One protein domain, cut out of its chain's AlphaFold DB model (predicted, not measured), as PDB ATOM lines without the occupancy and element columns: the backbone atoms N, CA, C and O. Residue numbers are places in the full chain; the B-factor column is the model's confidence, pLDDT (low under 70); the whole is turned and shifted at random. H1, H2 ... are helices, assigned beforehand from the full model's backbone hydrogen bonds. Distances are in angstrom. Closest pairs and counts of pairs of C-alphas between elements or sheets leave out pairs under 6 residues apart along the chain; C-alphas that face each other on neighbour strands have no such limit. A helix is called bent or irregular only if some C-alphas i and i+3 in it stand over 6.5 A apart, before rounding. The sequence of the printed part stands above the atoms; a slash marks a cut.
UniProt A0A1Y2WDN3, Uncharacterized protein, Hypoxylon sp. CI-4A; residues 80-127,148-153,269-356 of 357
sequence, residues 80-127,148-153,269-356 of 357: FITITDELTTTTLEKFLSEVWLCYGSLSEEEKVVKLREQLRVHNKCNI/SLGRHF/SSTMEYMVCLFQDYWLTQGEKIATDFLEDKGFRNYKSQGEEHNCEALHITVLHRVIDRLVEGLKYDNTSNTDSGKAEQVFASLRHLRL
ATOM      1  N   PHE A  80     127.759 177.757 216.216       92.06
ATOM      2  CA  PHE A  80     128.511 177.776 217.475       92.06
ATOM      3  C   PHE A  80     129.865 178.493 217.379       92.06
ATOM      4  O   PHE A  80     130.360 178.999 218.387       92.06
ATOM      5  N   ILE A  81     130.456 178.612 216.185       90.94
ATOM      6  CA  ILE A  81     131.705 179.362 216.000       90.94
ATOM      7  C   ILE A  81     131.530 180.823 216.416       90.94
ATOM      8  O   ILE A  81     132.414 181.384 217.066       90.94
ATOM      9  N   THR A  82     130.378 181.430 216.111       91.62
ATOM     10  CA  THR A  82     130.144 182.857 216.376       91.62
ATOM     11  C   THR A  82     130.031 183.170 217.863       91.62
ATOM     12  O   THR A  82     130.273 184.302 218.264       91.62
ATOM     13  N   ILE A  83     129.673 182.180 218.683       92.56
ATOM     14  CA  ILE A  83     129.519 182.335 220.134       92.56
ATOM     15  C   ILE A  83     130.710 181.804 220.934       92.56
ATOM     16  O   ILE A  83     130.794 182.046 222.135       92.56
ATOM     17  N   THR A  84     131.628 181.076 220.293       94.38
ATOM     18  CA  THR A  84     132.719 180.375 220.985       94.38
ATOM     19  C   THR A  84     133.586 181.337 221.798       94.38
ATOM     20  O   THR A  84     133.976 181.013 222.918       94.38
ATOM     21  N   ASP A  85     133.898 182.518 221.259       92.88
ATOM     22  CA  ASP A  85     134.754 183.494 221.942       92.88
ATOM     23  C   ASP A  85     134.072 184.135 223.160       92.88
ATOM     24  O   ASP A  85     134.671 184.255 224.231       92.88
ATOM     25  N   GLU A  86     132.787 184.456 223.028       93.75
ATOM     26  CA  GLU A  86     131.990 185.001 224.124       93.75
ATOM     27  C   GLU A  86     131.831 183.966 225.246       93.75
ATOM     28  O   GLU A  86     132.133 184.262 226.399       93.75
ATOM     29  N   LEU A  87     131.483 182.720 224.903       95.44
ATOM     30  CA  LEU A  87     131.393 181.623 225.868       95.44
ATOM     31  C   LEU A  87     132.743 181.340 226.545       95.44
ATOM     32  O   LEU A  87     132.783 181.089 227.748       95.44
ATOM     33  N   THR A  88     133.855 181.418 225.805       94.81
ATOM     34  CA  THR A  88     135.213 181.299 226.368       94.81
ATOM     35  C   THR A  88     135.450 182.370 227.431       94.81
ATOM     36  O   THR A  88     135.904 182.058 228.531       94.81
ATOM     37  N   THR A  89     135.110 183.623 227.125       89.94
ATOM     38  CA  THR A  89     135.286 184.759 228.039       89.94
ATOM     39  C   THR A  89     134.415 184.600 229.282       89.94
ATOM     40  O   THR A  89     134.934 184.612 230.394       89.94
ATOM     41  N   THR A  90     133.118 184.327 229.110       91.88
ATOM     42  CA  THR A  90     132.191 184.091 230.227       91.88
ATOM     43  C   THR A  90     132.635 182.922 231.110       91.88
ATOM     44  O   THR A  90     132.560 183.002 232.336       91.88
ATOM     45  N   THR A  91     133.115 181.832 230.508       93.88
ATOM     46  CA  THR A  91     133.618 180.660 231.241       93.88
ATOM     47  C   THR A  91     134.841 181.017 232.075       93.88
ATOM     48  O   THR A  91     134.888 180.692 233.263       93.88
ATOM     49  N   LEU A  92     135.810 181.713 231.473       91.00
ATOM     50  CA  LEU A  92     137.004 182.169 232.174       91.00
ATOM     51  C   LEU A  92     136.626 183.089 233.343       91.00
ATOM     52  O   LEU A  92     137.074 182.865 234.461       91.00
ATOM     53  N   GLU A  93     135.753 184.075 233.141       86.25
ATOM     54  CA  GLU A  93     135.325 184.996 234.202       86.25
ATOM     55  C   GLU A  93     134.627 184.299 235.376       86.25
ATOM     56  O   GLU A  93     134.894 184.633 236.538       86.25
ATOM     57  N   LYS A  94     133.743 183.332 235.087       90.50
ATOM     58  CA  LYS A  94     133.073 182.511 236.107       90.50
ATOM     59  C   LYS A  94     134.097 181.720 236.917       90.50
ATOM     60  O   LYS A  94     134.104 181.826 238.143       90.50
ATOM     61  N   PHE A  95     135.009 181.027 236.234       90.56
ATOM     62  CA  PHE A  95     136.094 180.286 236.873       90.56
ATOM     63  C   PHE A  95     136.954 181.189 237.768       90.56
ATOM     64  O   PHE A  95     137.148 180.898 238.946       90.56
ATOM     65  N   LEU A  96     137.425 182.328 237.252       85.06
ATOM     66  CA  LEU A  96     138.293 183.239 238.003       85.06
ATOM     67  C   LEU A  96     137.597 183.865 239.207       85.06
ATOM     68  O   LEU A  96     138.225 184.068 240.246       85.06
ATOM     69  N   SER A  97     136.305 184.156 239.082       82.75
ATOM     70  CA  SER A  97     135.501 184.679 240.184       82.75
ATOM     71  C   SER A  97     135.353 183.641 241.298       82.75
ATOM     72  O   SER A  97     135.473 183.982 242.474       82.75
ATOM     73  N   GLU A  98     135.167 182.370 240.956       84.12
ATOM     74  CA  GLU A  98     135.052 181.288 241.933       84.12
ATOM     75  C   GLU A  98     136.404 180.951 242.590       84.12
ATOM     76  O   GLU A  98     136.482 180.805 243.812       84.12
ATOM     77  N   VAL A  99     137.501 180.973 241.826       80.62
ATOM     78  CA  VAL A  99     138.867 180.893 242.374       80.62
ATOM     79  C   VAL A  99     139.150 182.065 243.321       80.62
ATOM     80  O   VAL A  99     139.692 181.864 244.410       80.62
ATOM     81  N   TRP A 100     138.761 183.292 242.956       75.00
ATOM     82  CA  TRP A 100     138.923 184.471 243.814       75.00
ATOM     83  C   TRP A 100     138.159 184.332 245.133       75.00
ATOM     84  O   TRP A 100     138.705 184.642 246.191       75.00
ATOM     85  N   LEU A 101     136.925 183.823 245.099       70.75
ATOM     86  CA  LEU A 101     136.139 183.570 246.310       70.75
ATOM     87  C   LEU A 101     136.796 182.523 247.226       70.75
ATOM     88  O   LEU A 101     136.727 182.655 248.447       70.75
ATOM     89  N   CYS A 102     137.474 181.524 246.656       69.00
ATOM     90  CA  CYS A 102     138.133 180.456 247.414       69.00
ATOM     91  C   CYS A 102     139.508 180.847 247.986       69.00
ATOM     92  O   CYS A 102     139.887 180.376 249.064       69.00
ATOM     93  N   TYR A 103     140.274 181.670 247.262       62.69
ATOM     94  CA  TYR A 103     141.707 181.881 247.517       62.69
ATOM     95  C   TYR A 103     142.139 183.354 247.592       62.69
ATOM     96  O   TYR A 103     143.299 183.626 247.905       62.69
ATOM     97  N   GLY A 104     141.251 184.314 247.325       55.28
ATOM     98  CA  GLY A 104     141.582 185.740 247.208       55.28
ATOM     99  C   GLY A 104     142.093 186.405 248.491       55.28
ATOM    100  O   GLY A 104     142.719 187.457 248.417       55.28
ATOM    101  N   SER A 105     141.879 185.790 249.658       49.62
ATOM    102  CA  SER A 105     142.312 186.300 250.967       49.62
ATOM    103  C   SER A 105     143.575 185.638 251.536       49.62
ATOM    104  O   SER A 105     144.012 186.028 252.615       49.62
ATOM    105  N   LEU A 106     144.161 184.650 250.847       50.09
ATOM    106  CA  LEU A 106     145.294 183.863 251.357       50.09
ATOM    107  C   LEU A 106     146.640 184.355 250.797       50.09
ATOM    108  O   LEU A 106     146.740 184.689 249.610       50.09
ATOM    109  N   SER A 107     147.691 184.349 251.619       49.28
ATOM    110  CA  SER A 107     149.075 184.555 251.160       49.28
ATOM    111  C   SER A 107     149.566 183.387 250.283       49.28
ATOM    112  O   SER A 107     148.951 182.323 250.247       49.28
ATOM    113  N   GLU A 108     150.669 183.563 249.546       44.22
ATOM    114  CA  GLU A 108     151.232 182.513 248.670       44.22
ATOM    115  C   GLU A 108     151.619 181.247 249.428       44.22
ATOM    116  O   GLU A 108     151.340 180.135 248.978       44.22
ATOM    117  N   GLU A 109     152.230 181.403 250.599       45.97
ATOM    118  CA  GLU A 109     152.590 180.268 251.439       45.97
ATOM    119  C   GLU A 109     151.340 179.564 251.963       45.97
ATOM    120  O   GLU A 109     151.286 178.339 251.943       45.97
ATOM    121  N   GLU A 110     150.296 180.306 252.340       52.66
ATOM    122  CA  GLU A 110     149.023 179.737 252.798       52.66
ATOM    123  C   GLU A 110     148.249 179.052 251.672       52.66
ATOM    124  O   GLU A 110     147.652 178.005 251.904       52.66
ATOM    125  N   LYS A 111     148.291 179.585 250.446       55.12
ATOM    126  CA  LYS A 111     147.742 178.918 249.259       55.12
ATOM    127  C   LYS A 111     148.475 177.608 249.034       55.12
ATOM    128  O   LYS A 111     147.855 176.556 249.077       55.12
ATOM    129  N   VAL A 112     149.799 177.633 248.892       47.94
ATOM    130  CA  VAL A 112     150.601 176.423 248.649       47.94
ATOM    131  C   VAL A 112     150.471 175.410 249.794       47.94
ATOM    132  O   VAL A 112     150.425 174.208 249.535       47.94
ATOM    133  N   VAL A 113     150.380 175.852 251.052       51.22
ATOM    134  CA  VAL A 113     150.185 174.977 252.220       51.22
ATOM    135  C   VAL A 113     148.784 174.375 252.235       51.22
ATOM    136  O   VAL A 113     148.683 173.153 252.308       51.22
ATOM    137  N   LYS A 114     147.722 175.176 252.085       59.06
ATOM    138  CA  LYS A 114     146.329 174.695 252.057       59.06
ATOM    139  C   LYS A 114     146.095 173.740 250.885       59.06
ATOM    140  O   LYS A 114     145.425 172.723 251.037       59.06
ATOM    141  N   LEU A 115     146.727 174.016 249.745       52.78
ATOM    142  CA  LEU A 115     146.723 173.144 248.573       52.78
ATOM    143  C   LEU A 115     147.483 171.841 248.828       52.78
ATOM    144  O   LEU A 115     146.938 170.761 248.609       52.78
ATOM    145  N   ARG A 116     148.704 171.901 249.375       49.94
ATOM    146  CA  ARG A 116     149.455 170.698 249.774       49.94
ATOM    147  C   ARG A 116     148.719 169.881 250.833       49.94
ATOM    148  O   ARG A 116     148.846 168.662 250.839       49.94
ATOM    149  N   GLU A 117     147.978 170.514 251.734       53.78
ATOM    150  CA  GLU A 117     147.146 169.837 252.731       53.78
ATOM    151  C   GLU A 117     145.948 169.133 252.090       53.78
ATOM    152  O   GLU A 117     145.742 167.955 252.376       53.78
ATOM    153  N   GLN A 118     145.234 169.777 251.161       53.66
ATOM    154  CA  GLN A 118     144.152 169.144 250.393       53.66
ATOM    155  C   GLN A 118     144.657 167.937 249.578       53.66
ATOM    156  O   GLN A 118     144.086 166.847 249.669       53.66
ATOM    157  N   LEU A 119     145.794 168.078 248.886       47.34
ATOM    158  CA  LEU A 119     146.464 166.985 248.164       47.34
ATOM    159  C   LEU A 119     146.925 165.850 249.102       47.34
ATOM    160  O   LEU A 119     146.781 164.670 248.778       47.34
ATOM    161  N   ARG A 120     147.454 166.170 250.291       50.50
ATOM    162  CA  ARG A 120     147.894 165.167 251.283       50.50
ATOM    163  C   ARG A 120     146.736 164.394 251.898       50.50
ATOM    164  O   ARG A 120     146.883 163.192 252.108       50.50
ATOM    165  N   VAL A 121     145.618 165.052 252.202       49.16
ATOM    166  CA  VAL A 121     144.416 164.385 252.726       49.16
ATOM    167  C   VAL A 121     143.892 163.388 251.693       49.16
ATOM    168  O   VAL A 121     143.669 162.227 252.034       49.16
ATOM    169  N   HIS A 122     143.828 163.785 250.418       49.72
ATOM    170  CA  HIS A 122     143.360 162.897 249.358       49.72
ATOM    171  C   HIS A 122     144.311 161.712 249.103       49.72
ATOM    172  O   HIS A 122     143.857 160.569 248.986       49.72
ATOM    173  N   ASN A 123     145.630 161.945 249.101       45.34
ATOM    174  CA  ASN A 123     146.628 160.883 248.929       45.34
ATOM    175  C   ASN A 123     146.684 159.914 250.125       45.34
ATOM    176  O   ASN A 123     146.907 158.719 249.934       45.34
ATOM    177  N   LYS A 124     146.437 160.380 251.358       45.09
ATOM    178  CA  LYS A 124     146.476 159.535 252.565       45.09
ATOM    179  C   LYS A 124     145.309 158.546 252.640       45.09
ATOM    180  O   LYS A 124     145.517 157.416 253.074       45.09
ATOM    181  N   CYS A 125     144.122 158.929 252.168       38.75
ATOM    182  CA  CYS A 125     142.969 158.025 252.070       38.75
ATOM    183  C   CYS A 125     143.151 156.928 251.004       38.75
ATOM    184  O   CYS A 125     142.492 155.897 251.077       38.75
ATOM    185  N   ASN A 126     144.064 157.120 250.046       43.25
ATOM    186  CA  ASN A 126     144.272 156.206 248.919       43.25
ATOM    187  C   ASN A 126     145.393 155.169 249.162       43.25
ATOM    188  O   ASN A 126     145.490 154.174 248.454       43.25
ATOM    189  N   ILE A 127     146.250 155.382 250.171       45.25
ATOM    190  CA  ILE A 127     147.397 154.503 250.478       45.25
ATOM    191  C   ILE A 127     147.022 153.360 251.443       45.25
ATOM    192  O   ILE A 127     147.772 152.394 251.557       45.25
ATOM    193  N   SER A 148     137.733 172.218 244.073       75.25
ATOM    194  CA  SER A 148     138.728 171.310 244.632       75.25
ATOM    195  C   SER A 148     139.567 170.722 243.512       75.25
ATOM    196  O   SER A 148     139.009 170.154 242.577       75.25
ATOM    197  N   LEU A 149     140.890 170.811 243.638       82.31
ATOM    198  CA  LEU A 149     141.797 170.111 242.740       82.31
ATOM    199  C   LEU A 149     141.726 168.598 243.011       82.31
ATOM    200  O   LEU A 149     142.080 168.134 244.100       82.31
ATOM    201  N   GLY A 150     141.269 167.850 242.012       82.88
ATOM    202  CA  GLY A 150     141.344 166.401 241.940       82.88
ATOM    203  C   GLY A 150     142.770 165.912 241.696       82.88
ATOM    204  O   GLY A 150     143.731 166.678 241.598       82.88
ATOM    205  N   ARG A 151     142.944 164.593 241.618       85.38
ATOM    206  CA  ARG A 151     144.248 164.021 241.277       85.38
ATOM    207  C   ARG A 151     144.491 164.128 239.774       85.38
ATOM    208  O   ARG A 151     143.650 163.714 238.990       85.38
ATOM    209  N   HIS A 152     145.684 164.589 239.410       90.44
ATOM    210  CA  HIS A 152     146.154 164.647 238.028       90.44
ATOM    211  C   HIS A 152     147.531 164.004 237.896       90.44
ATOM    212  O   HIS A 152     148.359 164.084 238.804       90.44
ATOM    213  N   PHE A 153     147.790 163.402 236.743       92.56
ATOM    214  CA  PHE A 153     149.087 162.885 236.335       92.56
ATOM    215  C   PHE A 153     149.679 163.753 235.231       92.56
ATOM    216  O   PHE A 153     148.975 164.334 234.410       92.56
ATOM    217  N   SER A 269     153.325 170.982 239.766       78.81
ATOM    218  CA  SER A 269     154.551 171.488 240.413       78.81
ATOM    219  C   SER A 269     154.661 173.018 240.426       78.81
ATOM    220  O   SER A 269     155.380 173.593 241.245       78.81
ATOM    221  N   SER A 270     153.935 173.689 239.528       79.88
ATOM    222  CA  SER A 270     153.931 175.144 239.357       79.88
ATOM    223  C   SER A 270     152.523 175.735 239.452       79.88
ATOM    224  O   SER A 270     151.529 175.034 239.271       79.88
ATOM    225  N   THR A 271     152.426 177.050 239.673       77.81
ATOM    226  CA  THR A 271     151.139 177.766 239.676       77.81
ATOM    227  C   THR A 271     150.396 177.616 238.350       77.81
ATOM    228  O   THR A 271     149.182 177.456 238.344       77.81
ATOM    229  N   MET A 272     151.113 177.624 237.223       83.88
ATOM    230  CA  MET A 272     150.509 177.430 235.903       83.88
ATOM    231  C   MET A 272     149.910 176.033 235.758       83.88
ATOM    232  O   MET A 272     148.761 175.909 235.346       83.88
ATOM    233  N   GLU A 273     150.654 174.995 236.144       85.88
ATOM    234  CA  GLU A 273     150.145 173.619 236.127       85.88
ATOM    235  C   GLU A 273     148.941 173.452 237.043       85.88
ATOM    236  O   GLU A 273     147.939 172.865 236.652       85.88
ATOM    237  N   TYR A 274     149.011 174.050 238.230       85.00
ATOM    238  CA  TYR A 274     147.919 174.053 239.184       85.00
ATOM    239  C   TYR A 274     146.646 174.683 238.601       85.00
ATOM    240  O   TYR A 274     145.583 174.073 238.663       85.00
ATOM    241  N   MET A 275     146.744 175.877 238.007       84.62
ATOM    242  CA  MET A 275     145.586 176.581 237.443       84.62
ATOM    243  C   MET A 275     144.953 175.822 236.276       84.62
ATOM    244  O   MET A 275     143.730 175.825 236.151       84.62
ATOM    245  N   VAL A 276     145.761 175.153 235.448       90.88
ATOM    246  CA  VAL A 276     145.250 174.326 234.347       90.88
ATOM    247  C   VAL A 276     144.525 173.092 234.877       90.88
ATOM    248  O   VAL A 276     143.380 172.882 234.488       90.88
ATOM    249  N   CYS A 277     145.123 172.327 235.798       90.75
ATOM    250  CA  CYS A 277     144.457 171.156 236.378       90.75
ATOM    251  C   CYS A 277     143.171 171.549 237.126       90.75
ATOM    252  O   CYS A 277     142.135 170.906 236.975       90.75
ATOM    253  N   LEU A 278     143.202 172.661 237.870       90.81
ATOM    254  CA  LEU A 278     142.032 173.176 238.578       90.81
ATOM    255  C   LEU A 278     140.909 173.567 237.610       90.81
ATOM    256  O   LEU A 278     139.740 173.297 237.877       90.81
ATOM    257  N   PHE A 279     141.252 174.199 236.484       93.75
ATOM    258  CA  PHE A 279     140.269 174.531 235.460       93.75
ATOM    259  C   PHE A 279     139.719 173.281 234.763       93.75
ATOM    260  O   PHE A 279     138.529 173.234 234.474       93.75
ATOM    261  N   GLN A 280     140.544 172.259 234.524       94.19
ATOM    262  CA  GLN A 280     140.074 170.985 233.975       94.19
ATOM    263  C   GLN A 280     139.024 170.344 234.891       94.19
ATOM    264  O   GLN A 280     137.957 169.973 234.405       94.19
ATOM    265  N   ASP A 281     139.258 170.300 236.205       92.25
ATOM    266  CA  ASP A 281     138.278 169.779 237.172       92.25
ATOM    267  C   ASP A 281     137.011 170.638 237.245       92.25
ATOM    268  O   ASP A 281     135.886 170.130 237.289       92.25
ATOM    269  N   TYR A 282     137.181 171.960 237.216       92.88
ATOM    270  CA  TYR A 282     136.068 172.898 237.155       92.88
ATOM    271  C   TYR A 282     135.203 172.668 235.912       92.88
ATOM    272  O   TYR A 282     133.979 172.597 235.997       92.88
ATOM    273  N   TRP A 283     135.833 172.510 234.751       94.88
ATOM    274  CA  TRP A 283     135.135 172.313 233.489       94.88
ATOM    275  C   TRP A 283     134.464 170.941 233.408       94.88
ATOM    276  O   TRP A 283     133.336 170.848 232.936       94.88
ATOM    277  N   LEU A 284     135.093 169.889 233.942       91.81
ATOM    278  CA  LEU A 284     134.478 168.563 234.050       91.81
ATOM    279  C   LEU A 284     133.194 168.569 234.889       91.81
ATOM    280  O   LEU A 284     132.293 167.776 234.629       91.81
ATOM    281  N   THR A 285     133.107 169.437 235.897       90.56
ATOM    282  CA  THR A 285     131.970 169.473 236.828       90.56
ATOM    283  C   THR A 285     130.906 170.501 236.451       90.56
ATOM    284  O   THR A 285     129.721 170.247 236.649       90.56
ATOM    285  N   GLN A 286     131.304 171.653 235.908       92.50
ATOM    286  CA  GLN A 286     130.412 172.786 235.641       92.50
ATOM    287  C   GLN A 286     130.264 173.124 234.155       92.50
ATOM    288  O   GLN A 286     129.371 173.894 233.799       92.50
ATOM    289  N   GLY A 287     131.118 172.586 233.281       92.31
ATOM    290  CA  GLY A 287     131.212 173.005 231.882       92.31
ATOM    291  C   GLY A 287     129.925 172.798 231.095       92.31
ATOM    292  O   GLY A 287     129.458 173.725 230.433       92.31
ATOM    293  N   GLU A 288     129.288 171.634 231.250       93.12
ATOM    294  CA  GLU A 288     128.005 171.332 230.603       93.12
ATOM    295  C   GLU A 288     126.918 172.330 231.015       93.12
ATOM    296  O   GLU A 288     126.213 172.875 230.163       93.12
ATOM    297  N   LYS A 289     126.815 172.628 232.315       93.12
ATOM    298  CA  LYS A 289     125.843 173.591 232.836       93.12
ATOM    299  C   LYS A 289     126.120 174.998 232.312       93.12
ATOM    300  O   LYS A 289     125.204 175.659 231.840       93.12
ATOM    301  N   ILE A 290     127.375 175.450 232.357       94.44
ATOM    302  CA  ILE A 290     127.767 176.779 231.866       94.44
ATOM    303  C   ILE A 290     127.440 176.924 230.377       94.44
ATOM    304  O   ILE A 290     126.886 177.949 229.985       94.44
ATOM    305  N   ALA A 291     127.759 175.912 229.566       93.75
ATOM    306  CA  ALA A 291     127.463 175.911 228.139       93.75
ATOM    307  C   ALA A 291     125.948 175.901 227.874       93.75
ATOM    308  O   ALA A 291     125.471 176.684 227.059       93.75
ATOM    309  N   THR A 292     125.194 175.069 228.593       93.00
ATOM    310  CA  THR A 292     123.728 174.961 228.496       93.00
ATOM    311  C   THR A 292     123.047 176.284 228.839       93.00
ATOM    312  O   THR A 292     122.301 176.807 228.012       93.00
ATOM    313  N   ASP A 293     123.345 176.854 230.011       93.69
ATOM    314  CA  ASP A 293     122.785 178.133 230.466       93.69
ATOM    315  C   ASP A 293     123.079 179.238 229.435       93.69
ATOM    316  O   ASP A 293     122.193 179.989 229.031       93.69
ATOM    317  N   PHE A 294     124.319 179.292 228.936       94.62
ATOM    318  CA  PHE A 294     124.733 180.277 227.939       94.62
ATOM    319  C   PHE A 294     123.997 180.116 226.600       94.62
ATOM    320  O   PHE A 294     123.567 181.101 225.997       94.62
ATOM    321  N   LEU A 295     123.847 178.882 226.108       92.69
ATOM    322  CA  LEU A 295     123.134 178.600 224.862       92.69
ATOM    323  C   LEU A 295     121.652 178.978 224.972       92.69
ATOM    324  O   LEU A 295     121.107 179.576 224.041       92.69
ATOM    325  N   GLU A 296     121.018 178.675 226.105       92.25
ATOM    326  CA  GLU A 296     119.623 179.035 226.371       92.25
ATOM    327  C   GLU A 296     119.430 180.556 226.442       92.25
ATOM    328  O   GLU A 296     118.518 181.075 225.790       92.25
ATOM    329  N   ASP A 297     120.331 181.276 227.117       93.19
ATOM    330  CA  ASP A 297     120.330 182.744 227.189       93.19
ATOM    331  C   ASP A 297     120.495 183.395 225.808       93.19
ATOM    332  O   ASP A 297     119.879 184.421 225.504       93.19
ATOM    333  N   LYS A 298     121.285 182.776 224.924       90.75
ATOM    334  CA  LYS A 298     121.457 183.205 223.527       90.75
ATOM    335  C   LYS A 298     120.326 182.758 222.597       90.75
ATOM    336  O   LYS A 298     120.338 183.098 221.414       90.75
ATOM    337  N   GLY A 299     119.335 182.030 223.110       89.88
ATOM    338  CA  GLY A 299     118.160 181.597 222.359       89.88
ATOM    339  C   GLY A 299     118.371 180.353 221.491       89.88
ATOM    340  O   GLY A 299     117.491 180.016 220.695       89.88
ATOM    341  N   PHE A 300     119.484 179.633 221.647       86.62
ATOM    342  CA  PHE A 300     119.673 178.336 221.004       86.62
ATOM    343  C   PHE A 300     118.807 177.302 221.722       86.62
ATOM    344  O   PHE A 300     119.069 176.941 222.860       86.62
ATOM    345  N   ARG A 301     117.750 176.813 221.064       78.94
ATOM    346  CA  ARG A 301     116.828 175.814 221.647       78.94
ATOM    347  C   ARG A 301     116.987 174.406 221.070       78.94
ATOM    348  O   ARG A 301     116.546 173.446 221.689       78.94
ATOM    349  N   ASN A 302     117.647 174.276 219.917       79.31
ATOM    350  CA  ASN A 302     117.757 173.012 219.177       79.31
ATOM    351  C   ASN A 302     119.068 172.245 219.436       79.31
ATOM    352  O   ASN A 302     119.252 171.163 218.881       79.31
ATOM    353  N   TYR A 303     119.958 172.760 220.293       79.06
ATOM    354  CA  TYR A 303     121.262 172.139 220.581       79.06
ATOM    355  C   TYR A 303     121.157 170.776 221.292       79.06
ATOM    356  O   TYR A 303     122.106 170.004 221.280       79.06
ATOM    357  N   LYS A 304     119.995 170.458 221.882       76.62
ATOM    358  CA  LYS A 304     119.696 169.152 222.505       76.62
ATOM    359  C   LYS A 304     119.197 168.098 221.505       76.62
ATOM    360  O   LYS A 304     118.781 167.017 221.912       76.62
ATOM    361  N   SER A 305     119.138 168.418 220.212       79.31
ATOM    362  CA  SER A 305     118.708 167.454 219.197       79.31
ATOM    363  C   SER A 305     119.814 166.437 218.904       79.31
ATOM    364  O   SER A 305     120.997 166.755 218.976       79.31
ATOM    365  N   GLN A 306     119.432 165.212 218.530       67.38
ATOM    366  CA  GLN A 306     120.373 164.114 218.265       67.38
ATOM    367  C   GLN A 306     121.400 164.437 217.157       67.38
ATOM    368  O   GLN A 306     122.464 163.834 217.108       67.38
ATOM    369  N   GLY A 307     121.101 165.394 216.271       75.38
ATOM    370  CA  GLY A 307     122.027 165.843 215.225       75.38
ATOM    371  C   GLY A 307     123.116 166.809 215.703       75.38
ATOM    372  O   GLY A 307     124.096 166.996 214.991       75.38
ATOM    373  N   GLU A 308     122.967 167.401 216.891       84.06
ATOM    374  CA  GLU A 308     123.860 168.448 217.409       84.06
ATOM    375  C   GLU A 308     124.829 167.949 218.487       84.06
ATOM    376  O   GLU A 308     125.710 168.694 218.905       84.06
ATOM    377  N   GLU A 309     124.718 166.688 218.919       85.25
ATOM    378  CA  GLU A 309     125.565 166.104 219.969       85.25
ATOM    379  C   GLU A 309     127.062 166.261 219.650       85.25
ATOM    380  O   GLU A 309     127.830 166.758 220.474       85.25
ATOM    381  N   HIS A 310     127.450 165.966 218.405       86.75
ATOM    382  CA  HIS A 310     128.824 166.127 217.924       86.75
ATOM    383  C   HIS A 310     129.303 167.588 217.962       86.75
ATOM    384  O   HIS A 310     130.443 167.865 218.336       86.75
ATOM    385  N   ASN A 311     128.437 168.541 217.604       90.31
ATOM    386  CA  ASN A 311     128.770 169.968 217.614       90.31
ATOM    387  C   ASN A 311     128.845 170.523 219.040       90.31
ATOM    388  O   ASN A 311     129.685 171.378 219.322       90.31
ATOM    389  N   CYS A 312     127.993 170.037 219.945       90.81
ATOM    390  CA  CYS A 312     128.024 170.368 221.366       90.81
ATOM    391  C   CYS A 312     129.317 169.866 222.019       90.81
ATOM    392  O   CYS A 312     129.980 170.631 222.719       90.81
ATOM    393  N   GLU A 313     129.727 168.628 221.733       91.12
ATOM    394  CA  GLU A 313     131.003 168.081 222.202       91.12
ATOM    395  C   GLU A 313     132.192 168.875 221.636       91.12
ATOM    396  O   GLU A 313     133.082 169.295 222.381       91.12
ATOM    397  N   ALA A 314     132.173 169.178 220.333       92.56
ATOM    398  CA  ALA A 314     133.201 169.990 219.690       92.56
ATOM    399  C   ALA A 314     133.302 171.401 220.294       92.56
ATOM    400  O   ALA A 314     134.407 171.903 220.523       92.56
ATOM    401  N   LEU A 315     132.165 172.046 220.582       94.31
ATOM    402  CA  LEU A 315     132.118 173.337 221.266       94.31
ATOM    403  C   LEU A 315     132.709 173.224 222.677       94.31
ATOM    404  O   LEU A 315     133.550 174.043 223.046       94.31
ATOM    405  N   HIS A 316     132.329 172.194 223.436       94.69
ATOM    406  CA  HIS A 316     132.803 171.965 224.800       94.69
ATOM    407  C   HIS A 316     134.329 171.783 224.861       94.69
ATOM    408  O   HIS A 316     135.004 172.423 225.671       94.69
ATOM    409  N   ILE A 317     134.893 170.974 223.957       93.62
ATOM    410  CA  ILE A 317     136.346 170.776 223.820       93.62
ATOM    411  C   ILE A 317     137.038 172.070 223.371       93.62
ATOM    412  O   ILE A 317     138.104 172.425 223.878       93.62
ATOM    413  N   THR A 318     136.439 172.801 222.427       95.50
ATOM    414  CA  THR A 318     137.010 174.053 221.915       95.50
ATOM    415  C   THR A 318     137.097 175.114 223.010       95.50
ATOM    416  O   THR A 318     138.137 175.758 223.150       95.50
ATOM    417  N   VAL A 319     136.038 175.281 223.807       96.62
ATOM    418  CA  VAL A 319     136.008 176.228 224.929       96.62
ATOM    419  C   VAL A 319     137.029 175.835 225.994       96.62
ATOM    420  O   VAL A 319     137.821 176.690 226.390       96.62
ATOM    421  N   LEU A 320     137.099 174.554 226.385       96.44
ATOM    422  CA  LEU A 320     138.120 174.046 227.312       96.44
ATOM    423  C   LEU A 320     139.530 174.462 226.871       96.44
ATOM    424  O   LEU A 320     140.274 175.077 227.635       96.44
ATOM    425  N   HIS A 321     139.895 174.155 225.623       95.44
ATOM    426  CA  HIS A 321     141.229 174.451 225.107       95.44
ATOM    427  C   HIS A 321     141.511 175.952 225.026       95.44
ATOM    428  O   HIS A 321     142.603 176.377 225.397       95.44
ATOM    429  N   ARG A 322     140.540 176.762 224.586       95.56
ATOM    430  CA  ARG A 322     140.711 178.219 224.498       95.56
ATOM    431  C   ARG A 322     140.887 178.865 225.867       95.56
ATOM    432  O   ARG A 322     141.710 179.767 226.002       95.56
ATOM    433  N   VAL A 323     140.151 178.414 226.883       95.56
ATOM    434  CA  VAL A 323     140.329 178.928 228.246       95.56
ATOM    435  C   VAL A 323     141.701 178.529 228.799       95.56
ATOM    436  O   VAL A 323     142.388 179.383 229.354       95.56
ATOM    437  N   ILE A 324     142.147 177.283 228.587       95.38
ATOM    438  CA  ILE A 324     143.506 176.849 228.966       95.38
ATOM    439  C   ILE A 324     144.572 177.713 228.282       95.38
ATOM    440  O   ILE A 324     145.510 178.150 228.946       95.38
ATOM    441  N   ASP A 325     144.428 177.991 226.985       94.19
ATOM    442  CA  ASP A 325     145.374 178.835 226.247       94.19
ATOM    443  C   ASP A 325     145.436 180.249 226.842       94.19
ATOM    444  O   ASP A 325     146.526 180.724 227.159       94.19
ATOM    445  N   ARG A 326     144.279 180.878 227.111       92.06
ATOM    446  CA  ARG A 326     144.211 182.201 227.761       92.06
ATOM    447  C   ARG A 326     144.837 182.199 229.163       92.06
ATOM    448  O   ARG A 326     145.553 183.138 229.510       92.06
ATOM    449  N   LEU A 327     144.612 181.150 229.964       89.75
ATOM    450  CA  LEU A 327     145.233 180.998 231.290       89.75
ATOM    451  C   LEU A 327     146.759 180.906 231.183       89.75
ATOM    452  O   LEU A 327     147.481 181.592 231.904       89.75
ATOM    453  N   VAL A 328     147.259 180.073 230.273       90.12
ATOM    454  CA  VAL A 328     148.696 179.881 230.057       90.12
ATOM    455  C   VAL A 328     149.363 181.159 229.552       90.12
ATOM    456  O   VAL A 328     150.442 181.509 230.026       90.12
ATOM    457  N   GLU A 329     148.754 181.845 228.588       88.69
ATOM    458  CA  GLU A 329     149.271 183.102 228.040       88.69
ATOM    459  C   GLU A 329     149.332 184.195 229.109       88.69
ATOM    460  O   GLU A 329     150.382 184.825 229.269       88.69
ATOM    461  N   GLY A 330     148.264 184.349 229.899       80.81
ATOM    462  CA  GLY A 330     148.226 185.300 231.010       80.81
ATOM    463  C   GLY A 330     149.331 185.048 232.038       80.81
ATOM    464  O   GLY A 330     150.047 185.968 232.415       80.81
ATOM    465  N   LEU A 331     149.545 183.787 232.425       80.25
ATOM    466  CA  LEU A 331     150.549 183.417 233.433       80.25
ATOM    467  C   LEU A 331     151.997 183.452 232.910       80.25
ATOM    468  O   LEU A 331     152.945 183.562 233.694       80.25
ATOM    469  N   LYS A 332     152.209 183.348 231.592       79.56
ATOM    470  CA  LYS A 332     153.542 183.478 230.979       79.56
ATOM    471  C   LYS A 332     154.045 184.922 230.991       79.56
ATOM    472  O   LYS A 332     155.237 185.128 231.219       79.56
ATOM    473  N   TYR A 333     153.165 185.895 230.753       58.44
ATOM    474  CA  TYR A 333     153.533 187.311 230.655       58.44
ATOM    475  C   TYR A 333     154.108 187.854 231.980       58.44
ATOM    476  O   TYR A 333     155.141 188.527 231.981       58.44
ATOM    477  N   ASP A 334     153.549 187.434 233.114       50.81
ATOM    478  CA  ASP A 334     153.926 187.922 234.452       50.81
ATOM    479  C   ASP A 334     155.335 187.541 234.891       50.81
ATOM    480  O   ASP A 334     156.026 188.310 235.556       50.81
ATOM    481  N   ASN A 335     155.804 186.367 234.469       50.06
ATOM    482  CA  ASN A 335     157.142 185.889 234.812       50.06
ATOM    483  C   ASN A 335     158.255 186.708 234.129       50.06
ATOM    484  O   ASN A 335     159.416 186.617 234.531       50.06
ATOM    485  N   THR A 336     157.926 187.507 233.105       48.16
ATOM    486  CA  THR A 336     158.896 188.334 232.367       48.16
ATOM    487  C   THR A 336     158.997 189.777 232.878       48.16
ATOM    488  O   THR A 336     160.003 190.442 232.625       48.16
ATOM    489  N   SER A 337     158.035 190.246 233.683       43.75
ATOM    490  CA  SER A 337     158.022 191.575 234.313       43.75
ATOM    491  C   SER A 337     158.454 191.541 235.791       43.75
ATOM    492  O   SER A 337     157.674 191.838 236.682       43.75
ATOM    493  N   ASN A 338     159.712 191.158 236.020       39.28
ATOM    494  CA  ASN A 338     160.635 191.461 237.133       39.28
ATOM    495  C   ASN A 338     160.166 191.617 238.616       39.28
ATOM    496  O   ASN A 338     159.221 192.320 238.954       39.28
ATOM    497  N   THR A 339     161.065 191.161 239.503       39.84
ATOM    498  CA  THR A 339     161.225 191.379 240.966       39.84
ATOM    499  C   THR A 339     160.494 190.464 241.964       39.84
ATOM    500  O   THR A 339     159.316 190.158 241.866       39.84
ATOM    501  N   ASP A 340     161.291 190.019 242.940       42.22
ATOM    502  CA  ASP A 340     161.131 188.905 243.886       42.22
ATOM    503  C   ASP A 340     160.118 189.175 245.023       42.22
ATOM    504  O   ASP A 340     160.324 188.795 246.175       42.22
ATOM    505  N   SER A 341     159.012 189.856 244.723       35.66
ATOM    506  CA  SER A 341     157.940 190.116 245.687       35.66
ATOM    507  C   SER A 341     156.567 189.864 245.065       35.66
ATOM    508  O   SER A 341     156.116 190.633 244.223       35.66
ATOM    509  N   GLY A 342     155.895 188.802 245.527       40.78
ATOM    510  CA  GLY A 342     154.441 188.642 245.399       40.78
ATOM    511  C   GLY A 342     153.925 187.967 244.124       40.78
ATOM    512  O   GLY A 342     153.084 188.534 243.430       40.78
ATOM    513  N   LYS A 343     154.340 186.720 243.849       44.44
ATOM    514  CA  LYS A 343     153.823 185.911 242.721       44.44
ATOM    515  C   LYS A 343     152.287 185.733 242.751       44.44
ATOM    516  O   LYS A 343     151.674 185.743 241.692       44.44
ATOM    517  N   ALA A 344     151.657 185.702 243.936       39.34
ATOM    518  CA  ALA A 344     150.191 185.756 244.115       39.34
ATOM    519  C   ALA A 344     149.584 186.981 243.450       39.34
ATOM    520  O   ALA A 344     148.632 186.882 242.687       39.34
ATOM    521  N   GLU A 345     150.056 188.159 243.862       39.53
ATOM    522  CA  GLU A 345     149.431 189.424 243.510       39.53
ATOM    523  C   GLU A 345     149.611 189.706 242.031       39.53
ATOM    524  O   GLU A 345     148.685 190.239 241.439       39.53
ATOM    525  N   GLN A 346     150.720 189.265 241.428       45.31
ATOM    526  CA  GLN A 346     150.902 189.260 239.976       45.31
ATOM    527  C   GLN A 346     149.923 188.310 239.285       45.31
ATOM    528  O   GLN A 346     149.177 188.770 238.433       45.31
ATOM    529  N   VAL A 347     149.804 187.051 239.726       46.62
ATOM    530  CA  VAL A 347     148.815 186.108 239.172       46.62
ATOM    531  C   VAL A 347     147.407 186.695 239.266       46.62
ATOM    532  O   VAL A 347     146.697 186.761 238.275       46.62
ATOM    533  N   PHE A 348     146.999 187.228 240.416       48.16
ATOM    534  CA  PHE A 348     145.680 187.842 240.583       48.16
ATOM    535  C   PHE A 348     145.528 189.224 239.921       48.16
ATOM    536  O   PHE A 348     144.400 189.638 239.643       48.16
ATOM    537  N   ALA A 349     146.611 189.961 239.675       47.66
ATOM    538  CA  ALA A 349     146.610 191.185 238.872       47.66
ATOM    539  C   ALA A 349     146.454 190.861 237.382       47.66
ATOM    540  O   ALA A 349     145.760 191.584 236.671       47.66
ATOM    541  N   SER A 350     146.985 189.731 236.935       44.75
ATOM    542  CA  SER A 350     146.905 189.278 235.545       44.75
ATOM    543  C   SER A 350     145.626 188.523 235.250       44.75
ATOM    544  O   SER A 350     145.038 188.702 234.190       44.75
ATOM    545  N   LEU A 351     145.076 187.831 236.247       49.62
ATOM    546  CA  LEU A 351     143.681 187.398 236.250       49.62
ATOM    547  C   LEU A 351     142.712 188.600 236.271       49.62
ATOM    548  O   LEU A 351     141.638 188.525 235.682       49.62
ATOM    549  N   ARG A 352     143.085 189.733 236.894       49.12
ATOM    550  CA  ARG A 352     142.331 191.001 236.798       49.12
ATOM    551  C   ARG A 352     142.465 191.660 235.423       49.12
ATOM    552  O   ARG A 352     141.480 192.205 234.942       49.12
ATOM    553  N   HIS A 353     143.632 191.591 234.786       51.03
ATOM    554  CA  HIS A 353     143.838 192.089 233.424       51.03
ATOM    555  C   HIS A 353     143.046 191.267 232.392       51.03
ATOM    556  O   HIS A 353     142.399 191.845 231.528       51.03
ATOM    557  N   LEU A 354     143.005 189.937 232.544       44.78
ATOM    558  CA  LEU A 354     142.176 189.024 231.739       44.78
ATOM    559  C   LEU A 354     140.662 189.244 231.901       44.78
ATOM    560  O   LEU A 354     139.897 188.791 231.062       44.78
ATOM    561  N   ARG A 355     140.229 189.915 232.975       41.09
ATOM    562  CA  ARG A 355     138.828 190.299 233.219       41.09
ATOM    563  C   ARG A 355     138.462 191.662 232.603       41.09
ATOM    564  O   ARG A 355     137.302 192.051 232.628       41.09
ATOM    565  N   LEU A 356     139.446 192.434 232.137       42.59
ATOM    566  CA  LEU A 356     139.266 193.799 231.617       42.59
ATOM    567  C   LEU A 356     139.519 193.915 230.102       42.59
ATOM    568  O   LEU A 356     139.382 195.013 229.559       42.59
TER     569      LEU A 356
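What this domain is: This is residues 80 to 127, 148 to 153 and 269 to 356 of the 357 residues of an uncharacterized protein of Hypoxylon sp. CI-4A (UniProt A0A1Y2WDN3). The long helix H4 runs along one side of a loose cluster of helices and touches the most of them, with H1 crossing it on a slant, H3a running alongside it in the opposite direction and H5 packed on its residues 330 to 334. H3 is bent, and its second arm, H3b, turns off toward H1, while H2 reaches away from this core as a side arm that touches no helix. The printed part has 142 residues, with five named helices in the order H1, H2, H3, H4, H5 and no named strand; the class is all helix. It is only just compact, close to loose, with a radius of gyration of the C-alphas of 17.0 A and spans of 51 by 42 by 23 A.

How they stand to each other: H1, residues 80 to 103, touches H4, residues 309 to 334, the same way at a steep tilt of 54 degrees; the closest C-alphas, of Thr 88 and Val 319, are 5.3 A apart, and H4 uses residues 311 to 323 alone. H2, residues 108 to 126, is close to H1 but not clearly touching, about perpendicular at 84 degrees, with the closest C-alphas, of Tyr 103 and Lys 111, 6.9 A apart. H3, residues 271 to 297, was assigned as one helix by its hydrogen bonds but is bent: C-alphas 285 and 288 are 7.6 A apart. Its arms are H3a, residues 271 to 285, and H3b, residues 288 to 297, at a steep tilt of 69 degrees, only just short of about perpendicular. H3a touches H4 at a shallow tilt of 21 degrees, opposite ways, with the closest C-alphas, of Val 276 and Ile 324, 6.2 A apart. H3b only just touches H1, with 3 pairs of C-alphas within 8 A; the closest, of Thr 91 and Ile 290, are 7.0 A apart. H5, residues 343 to 353, touches residues 330 to 334 of H4 alone, opposite ways at a steep tilt of 55 degrees; the closest C-alphas, of Gly 330 and Ser 350, are 6.2 A apart. H2 and H4 are apart. Every O i to N i+4 pair is within hydrogen-bond range in H3a, H3b and H5; the counts are 18 of 20 in H1, 14 of 15 in H2 and 21 of 22 in H4.

Where its parts are: H1 begins at C-alpha 80 (128.511, 177.776, 217.475) and is 33.1 A long; it is irregular, with C-alphas 82 and 85 7.3 A apart, and has a kink of 30 degrees near residue 87. H2 is 27.2 A long, H3a 21.1 A and H3b 14.2 A. H4 is 38.6 A long, and H5, 15.0 A, ends at C-alpha 353 (143.838, 192.089, 233.424).

The domain as a whole: The two farthest C-alphas, of Gln 306 and Asp 340, are 54.2 A apart. Residues 128 to 147 and 154 to 268 are not printed; the C-alpha gaps are 19.8 A and 11.0 A. The link from H3 to H4 is long, with 11 residues, and residues 305 to 310, of which 309 and 310 belong to H4, stand free. The model's pLDDT is under 70 at residues 102 to 127, 306 and 333 to 356.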